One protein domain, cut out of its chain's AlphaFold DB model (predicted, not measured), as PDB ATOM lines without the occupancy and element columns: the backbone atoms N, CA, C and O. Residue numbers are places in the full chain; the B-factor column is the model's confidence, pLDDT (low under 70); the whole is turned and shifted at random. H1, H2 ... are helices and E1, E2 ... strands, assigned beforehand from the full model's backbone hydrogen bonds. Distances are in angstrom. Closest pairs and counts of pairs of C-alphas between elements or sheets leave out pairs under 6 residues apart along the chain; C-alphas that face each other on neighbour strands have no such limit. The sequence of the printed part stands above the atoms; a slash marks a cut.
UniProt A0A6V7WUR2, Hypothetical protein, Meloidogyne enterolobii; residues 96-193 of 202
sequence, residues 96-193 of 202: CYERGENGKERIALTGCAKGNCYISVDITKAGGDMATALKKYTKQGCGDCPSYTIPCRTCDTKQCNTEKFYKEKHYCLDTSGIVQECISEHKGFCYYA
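AT A GLANCE: This is residues 96 to 193 of the 202 residues of the protein "Hypothetical protein" of Meloidogyne enterolobii (UniProt A0A6V7WUR2). Little regular structure: a small sheet, E2-E1-E3, has short helix H2 over it, H1 grazing it, loops 96 to 116 toward one end of the long axis and hairpin E4-E5 toward the other. The 98 printed residues hold two named helices and five named strands, E1 H1 E2 E3 H2 E4 E5, a mixed class with 32 residues in named elements. Both sheets are antiparallel. The whole is compact, radius of gyration of the C-alphas 13.6 A, yet elongated, 47 by 27 by 21 A.

HOW THE PARTS SIT: Inner strand E1, residues 117 to 121, neighbours E2, residues 138 to 142 (N 118 and O 141, 2.9 A), and E3, residues 152 to 155 (N 117 and O 155, 2.8 A). H1, residues 130 to 136, only grazes this sheet; the closest C-alphas of E1 and H1 are Val 121 and Ala 133, 6.1 A. H2, residues 163 to 167, has a height of 8.7 A over the sheet. In E4, residues 171 to 173, and E5, residues 179 to 181, N 172 and O 180 are 2.8 A apart. In H1 and H2 every O i to N i+4 pair is within hydrogen-bond range.

IN THESE COORDINATES: E1 and E2 each measure 13.9 A. C-alpha 117 is at (125.168, 169.575, 166.569), C-alpha 181 at (122.523, 158.274, 180.368).

THE WHOLE: The printed part has no cut and no long link. Twelve residues, among them 183 to 188, have pLDDT under 70.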
ATOM      1  N   CYS A  96     123.236 171.589 161.135       87.81
ATOM      2  CA  CYS A  96     122.414 170.915 162.127       87.81
ATOM      3  C   CYS A  96     120.938 171.174 161.854       87.81
ATOM      4  O   CYS A  96     120.570 172.148 161.191       87.81
ATOM      5  N   TYR A  97     120.084 170.311 162.387       91.44
ATOM      6  CA  TYR A  97     118.703 170.702 162.604       91.44
ATOM      7  C   TYR A  97     118.628 171.746 163.717       91.44
ATOM      8  O   TYR A  97     119.419 171.723 164.660       91.44
ATOM      9  N   GLU A  98     117.659 172.641 163.600       91.31
ATOM     10  CA  GLU A  98     117.306 173.665 164.567       91.31
ATOM     11  C   GLU A  98     115.806 173.625 164.829       91.31
ATOM     12  O   GLU A  98     114.989 173.648 163.905       91.31
ATOM     13  N   ARG A  99     115.450 173.623 166.112       92.50
ATOM     14  CA  ARG A  99     114.109 173.963 166.586       92.50
ATOM     15  C   ARG A  99     114.171 174.422 168.030       92.50
ATOM     16  O   ARG A  99     114.996 173.943 168.806       92.50
ATOM     17  N   GLY A 100     113.264 175.327 168.377       90.62
ATOM     18  CA  GLY A 100     112.901 175.594 169.764       90.62
ATOM     19  C   GLY A 100     111.764 174.685 170.226       90.62
ATOM     20  O   GLY A 100     111.179 173.946 169.431       90.62
ATOM     21  N   GLU A 101     111.406 174.798 171.504       89.75
ATOM     22  CA  GLU A 101     110.228 174.123 172.057       89.75
ATOM     23  C   GLU A 101     108.968 174.503 171.276       89.75
ATOM     24  O   GLU A 101     108.770 175.665 170.918       89.75
ATOM     25  N   ASN A 102     108.112 173.517 171.011       89.81
ATOM     26  CA  ASN A 102     106.920 173.617 170.161       89.81
ATOM     27  C   ASN A 102     107.199 174.076 168.715       89.81
ATOM     28  O   ASN A 102     106.266 174.302 167.943       89.81
ATOM     29  N   GLY A 103     108.471 174.217 168.342       88.38
ATOM     30  CA  GLY A 103     108.905 174.616 167.019       88.38
ATOM     31  C   GLY A 103     108.908 173.451 166.038       88.38
ATOM     32  O   GLY A 103     108.952 172.275 166.404       88.38
ATOM     33  N   LYS A 104     108.897 173.797 164.751       87.44
ATOM     34  CA  LYS A 104     109.139 172.834 163.677       87.44
ATOM     35  C   LYS A 104     110.639 172.680 163.469       87.44
ATOM     36  O   LYS A 104     111.364 173.672 163.470       87.44
ATOM     37  N   GLU A 105     111.066 171.441 163.271       89.19
ATOM     38  CA  GLU A 105     112.421 171.130 162.831       89.19
ATOM     39  C   GLU A 105     112.684 171.773 161.466       89.19
ATOM     40  O   GLU A 105     111.869 171.680 160.545       89.19
ATOM     41  N   ARG A 106     113.823 172.449 161.350       86.06
ATOM     42  CA  ARG A 106     114.346 172.986 160.094       86.06
ATOM     43  C   ARG A 106     115.858 172.844 160.073       86.06
ATOM     44  O   ARG A 106     116.477 172.690 161.117       86.06
ATOM     45  N   ILE A 107     116.467 172.908 158.899       81.38
ATOM     46  CA  ILE A 107     117.928 172.987 158.800       81.38
ATOM     47  C   ILE A 107     118.349 174.410 159.187       81.38
ATOM     48  O   ILE A 107     117.723 175.369 158.731       81.38
ATOM     49  N   ALA A 108     119.385 174.531 160.020       77.62
ATOM     50  CA  ALA A 108     119.965 175.811 160.412       77.62
ATOM     51  C   ALA A 108     120.270 176.674 159.181       77.62
ATOM     52  O   ALA A 108     120.886 176.199 158.221       77.62
ATOM     53  N   LEU A 109     119.834 177.939 159.209       62.81
ATOM     54  CA  LEU A 109     120.058 178.857 158.090       62.81
ATOM     55  C   LEU A 109     121.526 179.249 157.961       62.81
ATOM     56  O   LEU A 109     121.994 179.471 156.856       62.81
ATOM     57  N   THR A 110     122.250 179.281 159.074       65.44
ATOM     58  CA  THR A 110     123.692 179.505 159.129       65.44
ATOM     59  C   THR A 110     124.385 178.201 159.506       65.44
ATOM     60  O   THR A 110     123.976 177.545 160.463       65.44
ATOM     61  N   GLY A 111     125.431 177.805 158.773       63.94
ATOM     62  CA  GLY A 111     126.240 176.636 159.145       63.94
ATOM     63  C   GLY A 111     126.850 176.776 160.549       63.94
ATOM     64  O   GLY A 111     127.134 177.881 161.014       63.94
ATOM     65  N   CYS A 112     127.059 175.656 161.237       72.19
ATOM     66  CA  CYS A 112     127.516 175.645 162.621       72.19
ATOM     67  C   CYS A 112     129.031 175.839 162.712       72.19
ATOM     68  O   CYS A 112     129.801 174.908 162.491       72.19
ATOM     69  N   ALA A 113     129.462 177.039 163.111       60.47
ATOM     70  CA  ALA A 113     130.880 177.392 163.226       60.47
ATOM     71  C   ALA A 113     131.677 176.522 164.225       60.47
ATOM     72  O   ALA A 113     132.892 176.420 164.107       60.47
ATOM     73  N   LYS A 114     131.008 175.897 165.208       64.00
ATOM     74  CA  LYS A 114     131.641 175.094 166.276       64.00
ATOM     75  C   LYS A 114     131.768 173.595 165.973       64.00
ATOM     76  O   LYS A 114     132.227 172.859 166.835       64.00
ATOM     77  N   GLY A 115     131.362 173.132 164.790       77.56
ATOM     78  CA  GLY A 115     131.635 171.757 164.351       77.56
ATOM     79  C   GLY A 115     130.866 170.636 165.064       77.56
ATOM     80  O   GLY A 115     131.123 169.484 164.748       77.56
ATOM     81  N   ASN A 116     129.900 170.952 165.939       88.94
ATOM     82  CA  ASN A 116     128.981 169.985 166.557       88.94
ATOM     83  C   ASN A 116     127.510 170.409 166.389       88.94
ATOM     84  O   ASN A 116     127.203 171.593 166.219       88.94
ATOM     85  N   CYS A 117     126.612 169.431 166.445       92.56
ATOM     86  CA  CYS A 117     125.168 169.575 166.569       92.56
ATOM     87  C   CYS A 117     124.716 169.013 167.907       92.56
ATOM     88  O   CYS A 117     125.229 167.976 168.325       92.56
ATOM     89  N   TYR A 118     123.675 169.591 168.503       94.25
ATOM     90  CA  TYR A 118     123.030 169.016 169.679       94.25
ATOM     91  C   TYR A 118     121.537 168.758 169.469       94.25
ATOM     92  O   TYR A 118     120.863 169.432 168.682       94.25
ATOM     93  N   ILE A 119     121.011 167.788 170.214       94.88
ATOM     94  CA  ILE A 119     119.581 167.593 170.464       94.88
ATOM     95  C   ILE A 119     119.367 167.411 171.963       94.88
ATOM     96  O   ILE A 119     120.056 166.613 172.592       94.88
ATOM     97  N   SER A 120     118.413 168.144 172.527       94.12
ATOM     98  CA  SER A 120     118.038 168.081 173.937       94.12
ATOM     99  C   SER A 120     116.534 167.903 174.078       94.12
ATOM    100  O   SER A 120     115.778 168.545 173.351       94.12
ATOM    101  N   VAL A 121     116.100 167.030 174.987       92.62
ATOM    102  CA  VAL A 121     114.686 166.677 175.169       92.62
ATOM    103  C   VAL A 121     114.337 166.737 176.651       92.62
ATOM    104  O   VAL A 121     114.847 165.955 177.451       92.62
ATOM    105  N   ASP A 122     113.435 167.644 177.021       91.56
ATOM    106  CA  ASP A 122     112.992 167.796 178.408       91.56
ATOM    107  C   ASP A 122     111.807 166.872 178.718       91.56
ATOM    108  O   ASP A 122     110.631 167.229 178.602       91.56
ATOM    109  N   ILE A 123     112.143 165.639 179.098       86.38
ATOM    110  CA  ILE A 123     111.168 164.619 179.495       86.38
ATOM    111  C   ILE A 123     110.502 164.934 180.840       86.38
ATOM    112  O   ILE A 123     109.360 164.536 181.075       86.38
ATOM    113  N   THR A 124     111.176 165.689 181.710       86.00
ATOM    114  CA  THR A 124     110.638 166.056 183.025       86.00
ATOM    115  C   THR A 124     109.489 167.049 182.885       86.00
ATOM    116  O   THR A 124     108.422 166.848 183.462       86.00
ATOM    117  N   LYS A 125     109.632 168.036 181.994       90.31
ATOM    118  CA  LYS A 125     108.565 168.974 181.621       90.31
ATOM    119  C   LYS A 125     107.392 168.298 180.904       90.31
ATOM    120  O   LYS A 125     106.277 168.819 180.907       90.31
ATOM    121  N   ALA A 126     107.626 167.123 180.320       88.31
ATOM    122  CA  ALA A 126     106.587 166.260 179.766       88.31
ATOM    123  C   ALA A 126     105.918 165.334 180.796       88.31
ATOM    124  O   ALA A 126     105.053 164.550 180.413       88.31
ATOM    125  N   GLY A 127     106.319 165.374 182.071       85.00
ATOM    126  CA  GLY A 127     105.805 164.464 183.098       85.00
ATOM    127  C   GLY A 127     106.166 162.997 182.848       85.00
ATOM    128  O   GLY A 127     105.404 162.111 183.218       85.00
ATOM    129  N   GLY A 128     107.290 162.730 182.174       79.50
ATOM    130  CA  GLY A 128     107.715 161.373 181.819       79.50
ATOM    131  C   GLY A 128     107.205 160.869 180.465       79.50
ATOM    132  O   GLY A 128     107.687 159.843 179.989       79.50
ATOM    133  N   ASP A 129     106.280 161.573 179.798       86.50
ATOM    134  CA  ASP A 129     105.797 161.152 178.480       86.50
ATOM    135  C   ASP A 129     106.786 161.521 177.367       86.50
ATOM    136  O   ASP A 129     106.864 162.661 176.900       86.50
ATOM    137  N   MET A 130     107.515 160.515 176.891       86.88
ATOM    138  CA  MET A 130     108.514 160.674 175.839       86.88
ATOM    139  C   MET A 130     107.918 161.186 174.518       86.88
ATOM    140  O   MET A 130     108.572 161.946 173.800       86.88
ATOM    141  N   ALA A 131     106.680 160.806 174.179       91.12
ATOM    142  CA  ALA A 131     106.046 161.254 172.940       91.12
ATOM    143  C   ALA A 131     105.749 162.762 172.986       91.12
ATOM    144  O   ALA A 131     106.070 163.494 172.043       91.12
ATOM    145  N   THR A 132     105.201 163.246 174.104       93.69
ATOM    146  CA  THR A 132     105.015 164.681 174.347       93.69
ATOM    147  C   THR A 132     106.349 165.419 174.418       93.69
ATOM    148  O   THR A 132     106.464 166.486 173.813       93.69
ATOM    149  N   ALA A 133     107.360 164.852 175.083       92.12
ATOM    150  CA  ALA A 133     108.686 165.453 175.201       92.12
ATOM    151  C   ALA A 133     109.317 165.719 173.831       92.12
ATOM    152  O   ALA A 133     109.675 166.855 173.526       92.12
ATOM    153  N   LEU A 134     109.350 164.705 172.960       92.19
ATOM    154  CA  LEU A 134     109.900 164.830 171.608       92.19
ATOM    155  C   LEU A 134     109.171 165.886 170.774       92.19
ATOM    156  O   LEU A 134     109.796 166.663 170.049       92.19
ATOM    157  N   LYS A 135     107.843 165.938 170.899       92.81
ATOM    158  CA  LYS A 135     107.003 166.838 170.108       92.81
ATOM    159  C   LYS A 135     107.072 168.292 170.575       92.81
ATOM    160  O   LYS A 135     107.092 169.191 169.738       92.81
ATOM    161  N   LYS A 136     107.035 168.537 171.887       94.75
ATOM    162  CA  LYS A 136     106.858 169.881 172.462       94.75
ATOM    163  C   LYS A 136     108.110 170.436 173.120       94.75
ATOM    164  O   LYS A 136     108.313 171.644 173.081       94.75
ATOM    165  N   TYR A 137     108.948 169.583 173.693       94.94
ATOM    166  CA  TYR A 137     110.044 169.999 174.569       94.94
ATOM    167  C   TYR A 137     111.421 169.587 174.046       94.94
ATOM    168  O   TYR A 137     112.370 169.442 174.817       94.94
ATOM    169  N   THR A 138     111.541 169.433 172.726       95.06
ATOM    170  CA  THR A 138     112.831 169.240 172.067       95.06
ATOM    171  C   THR A 138     113.438 170.571 171.650       95.06
ATOM    172  O   THR A 138     112.760 171.423 171.074       95.06
ATOM    173  N   LYS A 139     114.745 170.706 171.870       95.44
ATOM    174  CA  LYS A 139     115.597 171.747 171.298       95.44
ATOM    175  C   LYS A 139     116.689 171.106 170.457       95.44
ATOM    176  O   LYS A 139     117.261 170.090 170.843       95.44
ATOM    177  N   GLN A 140     116.984 171.712 169.320       95.00
ATOM    178  CA  GLN A 140     118.077 171.317 168.440       95.00
ATOM    179  C   GLN A 140     118.846 172.561 168.019       95.00
ATOM    180  O   GLN A 140     118.244 173.627 167.858       95.00
ATOM    181  N   GLY A 141     120.145 172.417 167.786       92.31
ATOM    182  CA  GLY A 141     120.924 173.474 167.164       92.31
ATOM    183  C   GLY A 141     122.401 173.158 167.021       92.31
ATOM    184  O   GLY A 141     122.836 172.014 167.160       92.31
ATOM    185  N   CYS A 142     123.155 174.209 166.721       89.88
ATOM    186  CA  CYS A 142     124.605 174.185 166.611       89.88
ATOM    187  C   CYS A 142     125.301 174.189 167.979       89.88
ATOM    188  O   CYS A 142     124.867 174.870 168.908       89.88
ATOM    189  N   GLY A 143     126.462 173.543 168.038       88.69
ATOM    190  CA  GLY A 143     127.355 173.516 169.189       88.69
ATOM    191  C   GLY A 143     127.116 172.329 170.113       88.69
ATOM    192  O   GLY A 143     126.423 171.370 169.767       88.69
ATOM    193  N   ASP A 144     127.735 172.415 171.284       90.62
ATOM    194  CA  ASP A 144     127.614 171.402 172.318       90.62
ATOM    195  C   ASP A 144     126.300 171.523 173.094       90.62
ATOM    196  O   ASP A 144     125.566 172.509 172.978       90.62
ATOM    197  N   CYS A 145     126.007 170.513 173.908       89.56
ATOM    198  CA  CYS A 145     124.839 170.508 174.773       89.56
ATOM    199  C   CYS A 145     124.794 171.749 175.683       89.56
ATOM    200  O   CYS A 145     125.734 171.974 176.445       89.56
ATOM    201  N   PRO A 146     123.704 172.543 175.650       84.50
ATOM    202  CA  PRO A 146     123.627 173.802 176.392       84.50
ATOM    203  C   PRO A 146     123.383 173.610 177.895       84.50
ATOM    204  O   PRO A 146     123.563 174.546 178.669       84.50
ATOM    205  N   SER A 147     122.936 172.424 178.311       81.25
ATOM    206  CA  SER A 147     122.743 172.054 179.711       81.25
ATOM    207  C   SER A 147     122.980 170.559 179.898       81.25
ATOM    208  O   SER A 147     122.671 169.769 179.007       81.25
ATOM    209  N   TYR A 148     123.476 170.192 181.079       71.50
ATOM    210  CA  TYR A 148     123.605 168.806 181.540       71.50
ATOM    211  C   TYR A 148     122.447 168.371 182.447       71.50
ATOM    212  O   TYR A 148     122.344 167.200 182.785       71.50
ATOM    213  N   THR A 149     121.569 169.297 182.847       76.12
ATOM    214  CA  THR A 149     120.388 168.979 183.670       76.12
ATOM    215  C   THR A 149     119.223 168.442 182.846       76.12
ATOM    216  O   THR A 149     118.328 167.798 183.384       76.12
ATOM    217  N   ILE A 150     119.236 168.705 181.538       86.19
ATOM    218  CA  ILE A 150     118.263 168.195 180.579       86.19
ATOM    219  C   ILE A 150     118.995 167.185 179.696       86.19
ATOM    220  O   ILE A 150     120.071 167.518 179.190       86.19
ATOM    221  N   PRO A 151     118.421 165.995 179.452       88.31
ATOM    222  CA  PRO A 151     118.972 165.035 178.510       88.31
ATOM    223  C   PRO A 151     119.366 165.692 177.203       88.31
ATOM    224  O   PRO A 151     118.573 166.403 176.573       88.31
ATOM    225  N   CYS A 152     120.609 165.469 176.806       90.88
ATOM    226  CA  CYS A 152     121.157 166.064 175.613       90.88
ATOM    227  C   CYS A 152     122.237 165.172 175.008       90.88
ATOM    228  O   CYS A 152     122.986 164.506 175.720       90.88
ATOM    229  N   ARG A 153     122.307 165.166 173.676       92.12
ATOM    230  CA  ARG A 153     123.349 164.486 172.909       92.12
ATOM    231  C   ARG A 153     123.975 165.426 171.902       92.12
ATOM    232  O   ARG A 153     123.265 166.216 171.280       92.12
ATOM    233  N   THR A 154     125.271 165.245 171.683       93.44
ATOM    234  CA  THR A 154     126.053 165.907 170.639       93.44
ATOM    235  C   THR A 154     126.524 164.928 169.574       93.44
ATOM    236  O   THR A 154     126.752 163.751 169.847       93.44
ATOM    237  N   CYS A 155     126.658 165.419 168.346       91.94
ATOM    238  CA  CYS A 155     127.198 164.684 167.206       91.94
ATOM    239  C   CYS A 155     127.850 165.653 166.208       91.94
ATOM    240  O   CYS A 155     127.555 166.843 166.213       91.94
ATOM    241  N   ASP A 156     128.720 165.143 165.342       89.75
ATOM    242  CA  ASP A 156     129.645 165.920 164.502       89.75
ATOM    243  C   ASP A 156     129.434 165.695 162.992       89.75
ATOM    244  O   ASP A 156     130.216 166.145 162.154       89.75
ATOM    245  N   THR A 157     128.346 165.016 162.612       86.38
ATOM    246  CA  THR A 157     128.007 164.731 161.208       86.38
ATOM    247  C   THR A 157     126.781 165.510 160.732       86.38
ATOM    248  O   THR A 157     125.928 165.943 161.504       86.38
ATOM    249  N   LYS A 158     126.673 165.750 159.423       84.88
ATOM    250  CA  LYS A 158     125.612 166.606 158.860       84.88
ATOM    251  C   LYS A 158     124.229 166.107 159.256       84.88
ATOM    252  O   LYS A 158     123.899 164.954 158.998       84.88
ATOM    253  N   GLN A 159     123.416 167.009 159.808       87.69
ATOM    254  CA  GLN A 159     122.019 166.756 160.167       87.69
ATOM    255  C   GLN A 159     121.868 165.546 161.105       87.69
ATOM    256  O   GLN A 159     120.879 164.820 161.045       87.69
ATOM    257  N   CYS A 160     122.867 165.301 161.955       91.81
ATOM    258  CA  CYS A 160     122.928 164.113 162.802       91.81
ATOM    259  C   CYS A 160     122.001 164.177 164.016       91.81
ATOM    260  O   CYS A 160     121.568 163.139 164.513       91.81
ATOM    261  N   ASN A 161     121.670 165.382 164.486       95.06
ATOM    262  CA  ASN A 161     120.976 165.638 165.744       95.06
ATOM    263  C   ASN A 161     119.468 165.351 165.674       95.06
ATOM    264  O   ASN A 161     118.661 166.174 166.083       95.06
ATOM    265  N   THR A 162     119.078 164.197 165.141       94.56
ATOM    266  CA  THR A 162     117.689 163.775 164.910       94.56
ATOM    267  C   THR A 162     117.046 163.131 166.140       94.56
ATOM    268  O   THR A 162     117.730 162.668 167.052       94.56
ATOM    269  N   GLU A 163     115.717 162.988 166.136       93.94
ATOM    270  CA  GLU A 163     115.019 162.184 167.153       93.94
ATOM    271  C   GLU A 163     115.473 160.720 167.166       93.94
ATOM    272  O   GLU A 163     115.524 160.102 168.229       93.94
ATOM    273  N   LYS A 164     115.806 160.157 165.995       93.75
ATOM    274  CA  LYS A 164     116.359 158.802 165.896       93.75
ATOM    275  C   LYS A 164     117.673 158.721 166.660       93.75
ATOM    276  O   LYS A 164     117.811 157.832 167.490       93.75
ATOM    277  N   PHE A 165     118.576 159.668 166.407       93.38
ATOM    278  CA  PHE A 165     119.831 159.776 167.137       93.38
ATOM    279  C   PHE A 165     119.553 159.863 168.636       93.38
ATOM    280  O   PHE A 165     120.010 159.009 169.377       93.38
ATOM    281  N   TYR A 166     118.705 160.778 169.109       91.44
ATOM    282  CA  TYR A 166     118.381 160.860 170.540       91.44
ATOM    283  C   TYR A 166     117.941 159.511 171.155       91.44
ATOM    284  O   TYR A 166     118.432 159.129 172.215       91.44
ATOM    285  N   LYS A 167     117.077 158.756 170.462       89.12
ATOM    286  CA  LYS A 167     116.512 157.474 170.929       89.12
ATOM    287  C   LYS A 167     117.492 156.299 170.981       89.12
ATOM    288  O   LYS A 167     117.142 155.265 171.540       89.12
ATOM    289  N   GLU A 168     118.687 156.414 170.408       88.56
ATOM    290  CA  GLU A 168     119.706 155.354 170.502       88.56
ATOM    291  C   GLU A 168     120.249 155.185 171.926       88.56
ATOM    292  O   GLU A 168     120.900 154.181 172.217       88.56
ATOM    293  N   LYS A 169     120.007 156.162 172.806       85.25
ATOM    294  CA  LYS A 169     120.401 156.126 174.211       85.25
ATOM    295  C   LYS A 169     119.186 156.083 175.121       85.25
ATOM    296  O   LYS A 169     118.115 156.588 174.789       85.25
ATOM    297  N   HIS A 170     119.376 155.462 176.279       83.44
ATOM    298  CA  HIS A 170     118.377 155.397 177.334       83.44
ATOM    299  C   HIS A 170     118.776 156.323 178.480       83.44
ATOM    300  O   HIS A 170     119.965 156.469 178.761       83.44
ATOM    301  N   TYR A 171     117.792 156.934 179.132       81.06
ATOM    302  CA  TYR A 171     118.013 157.945 180.161       81.06
ATOM    303  C   TYR A 171     117.199 157.623 181.412       81.06
ATOM    304  O   TYR A 171     116.005 157.350 181.313       81.06
ATOM    305  N   CYS A 172     117.857 157.677 182.566       80.19
ATOM    306  CA  CYS A 172     117.336 157.315 183.879       80.19
ATOM    307  C   CYS A 172     117.409 158.541 184.797       80.19
ATOM    308  O   CYS A 172     118.340 159.332 184.681       80.19
ATOM    309  N   LEU A 173     116.465 158.704 185.727       79.38
ATOM    310  CA  LEU A 173     116.623 159.666 186.823       79.38
ATOM    311  C   LEU A 173     117.479 159.035 187.923       79.38
ATOM    312  O   LEU A 173     117.234 157.891 188.307       79.38
ATOM    313  N   ASP A 174     118.462 159.774 188.426       75.12
ATOM    314  CA  ASP A 174     119.174 159.398 189.641       75.12
ATOM    315  C   ASP A 174     118.389 159.785 190.907       75.12
ATOM    316  O   ASP A 174     117.304 160.372 190.856       75.12
ATOM    317  N   THR A 175     118.944 159.453 192.073       73.12
ATOM    318  CA  THR A 175     118.334 159.739 193.381       73.12
ATOM    319  C   THR A 175     118.192 161.231 193.686       73.12
ATOM    320  O   THR A 175     117.416 161.596 194.565       73.12
ATOM    321  N   SER A 176     118.909 162.094 192.963       71.94
ATOM    322  CA  SER A 176     118.827 163.554 193.071       71.94
ATOM    323  C   SER A 176     117.862 164.163 192.044       71.94
ATOM    324  O   SER A 176     117.726 165.383 191.979       71.94
ATOM    325  N   GLY A 177     117.190 163.332 191.236       69.62
ATOM    326  CA  GLY A 177     116.304 163.773 190.161       69.62
ATOM    327  C   GLY A 177     117.044 164.317 188.936       69.62
ATOM    328  O   GLY A 177     116.421 164.955 188.087       69.62
ATOM    329  N   ILE A 178     118.356 164.085 188.830       70.19
ATOM    330  CA  ILE A 178     119.156 164.459 187.663       70.19
ATOM    331  C   ILE A 178     119.047 163.337 186.634       70.19
ATOM    332  O   ILE A 178     119.116 162.153 186.969       70.19
ATOM    333  N   VAL A 179     118.867 163.697 185.363       75.50
ATOM    334  CA  VAL A 179     118.806 162.697 184.299       75.50
ATOM    335  C   VAL A 179     120.214 162.258 183.893       75.50
ATOM    336  O   VAL A 179     121.048 163.086 183.533       75.50
ATOM    337  N   GLN A 180     120.459 160.952 183.897       76.88
ATOM    338  CA  GLN A 180     121.717 160.320 183.507       76.88
ATOM    339  C   GLN A 180     121.512 159.379 182.315       76.88
ATOM    340  O   GLN A 180     120.477 158.723 182.192       76.88
ATOM    341  N   GLU A 181     122.500 159.293 181.423       79.44
ATOM    342  CA  GLU A 181     122.523 158.274 180.368       79.44
ATOM    343  C   GLU A 181     122.799 156.902 180.995       79.44
ATOM    344  O   GLU A 181     123.813 156.708 181.665       79.44
ATOM    345  N   CYS A 182     121.906 155.935 180.787       76.19
ATOM    346  CA  CYS A 182     122.075 154.606 181.362       76.19
ATOM    347  C   CYS A 182     123.075 153.816 180.509       76.19
ATOM    348  O   CYS A 182     122.914 153.661 179.295       76.19
ATOM    349  N   ILE A 183     124.118 153.312 181.167       66.44
ATOM    350  CA  ILE A 183     125.215 152.576 180.538       66.44
ATOM    351  C   ILE A 183     124.684 151.276 179.909       66.44
ATOM    352  O   ILE A 183     123.786 150.625 180.452       66.44
ATOM    353  N   SER A 184     125.260 150.874 178.773       60.59
ATOM    354  CA  SER A 184     124.838 149.715 177.972       60.59
ATOM    355  C   SER A 184     124.730 148.399 178.758       60.59
ATOM    356  O   SER A 184     123.939 147.531 178.389       60.59
ATOM    357  N   GLU A 185     125.490 148.250 179.846       63.59
ATOM    358  CA  GLU A 185     125.505 147.056 180.704       63.59
ATOM    359  C   GLU A 185     124.136 146.745 181.327       63.59
ATOM    360  O   GLU A 185     123.773 145.579 181.482       63.59
ATOM    361  N   HIS A 186     123.320 147.768 181.593       65.56
ATOM    362  CA  HIS A 186     121.970 147.604 182.141       65.56
ATOM    363  C   HIS A 186     120.888 147.507 181.060       65.56
ATOM    364  O   HIS A 186     119.706 147.639 181.366       65.56
ATOM    365  N   LYS A 187     121.273 147.302 179.789       62.50
ATOM    366  CA  LYS A 187     120.375 147.166 178.624       62.50
ATOM    367  C   LYS A 187     119.346 148.301 178.467       62.50
ATOM    368  O   LYS A 187     118.333 148.113 177.800       62.50
ATOM    369  N   GLY A 188     119.596 149.470 179.061       68.19
ATOM    370  CA  GLY A 188     118.658 150.592 179.035       68.19
ATOM    371  C   GLY A 188     117.389 150.356 179.856       68.19
ATOM    372  O   GLY A 188     116.307 150.712 179.404       68.19
ATOM    373  N   PHE A 189     117.502 149.750 181.039       75.12
ATOM    374  CA  PHE A 189     116.408 149.698 182.010       75.12
ATOM    375  C   PHE A 189     116.613 150.725 183.130       75.12
ATOM    376  O   PHE A 189     117.655 150.736 183.785       75.12
ATOM    377  N   CYS A 190     115.593 151.549 183.378       78.62
ATOM    378  CA  CYS A 190     115.440 152.292 184.629       78.62
ATOM    379  C   CYS A 190     114.827 151.380 185.700       78.62
ATOM    380  O   CYS A 190     113.989 150.536 185.380       78.62
ATOM    381  N   TYR A 191     115.155 151.598 186.972       80.12
ATOM    382  CA  TYR A 191     114.446 150.967 188.084       80.12
ATOM    383  C   TYR A 191     114.050 152.007 189.133       80.12
ATOM    384  O   TYR A 191     114.680 153.052 189.265       80.12
ATOM    385  N   TYR A 192     113.002 151.693 189.887       80.75
ATOM    386  CA  TYR A 192     112.667 152.355 191.140       80.75
ATOM    387  C   TYR A 192     112.335 151.271 192.165       80.75
ATOM    388  O   TYR A 192     111.855 150.194 191.804       80.75
ATOM    389  N   ALA A 193     112.609 151.532 193.438       81.88
ATOM    390  CA  ALA A 193     112.264 150.632 194.527       81.88
ATOM    391  C   ALA A 193     111.715 151.447 195.696       81.88
ATOM    392  O   ALA A 193     112.274 152.481 196.056       81.88
TER     393      ALA A 193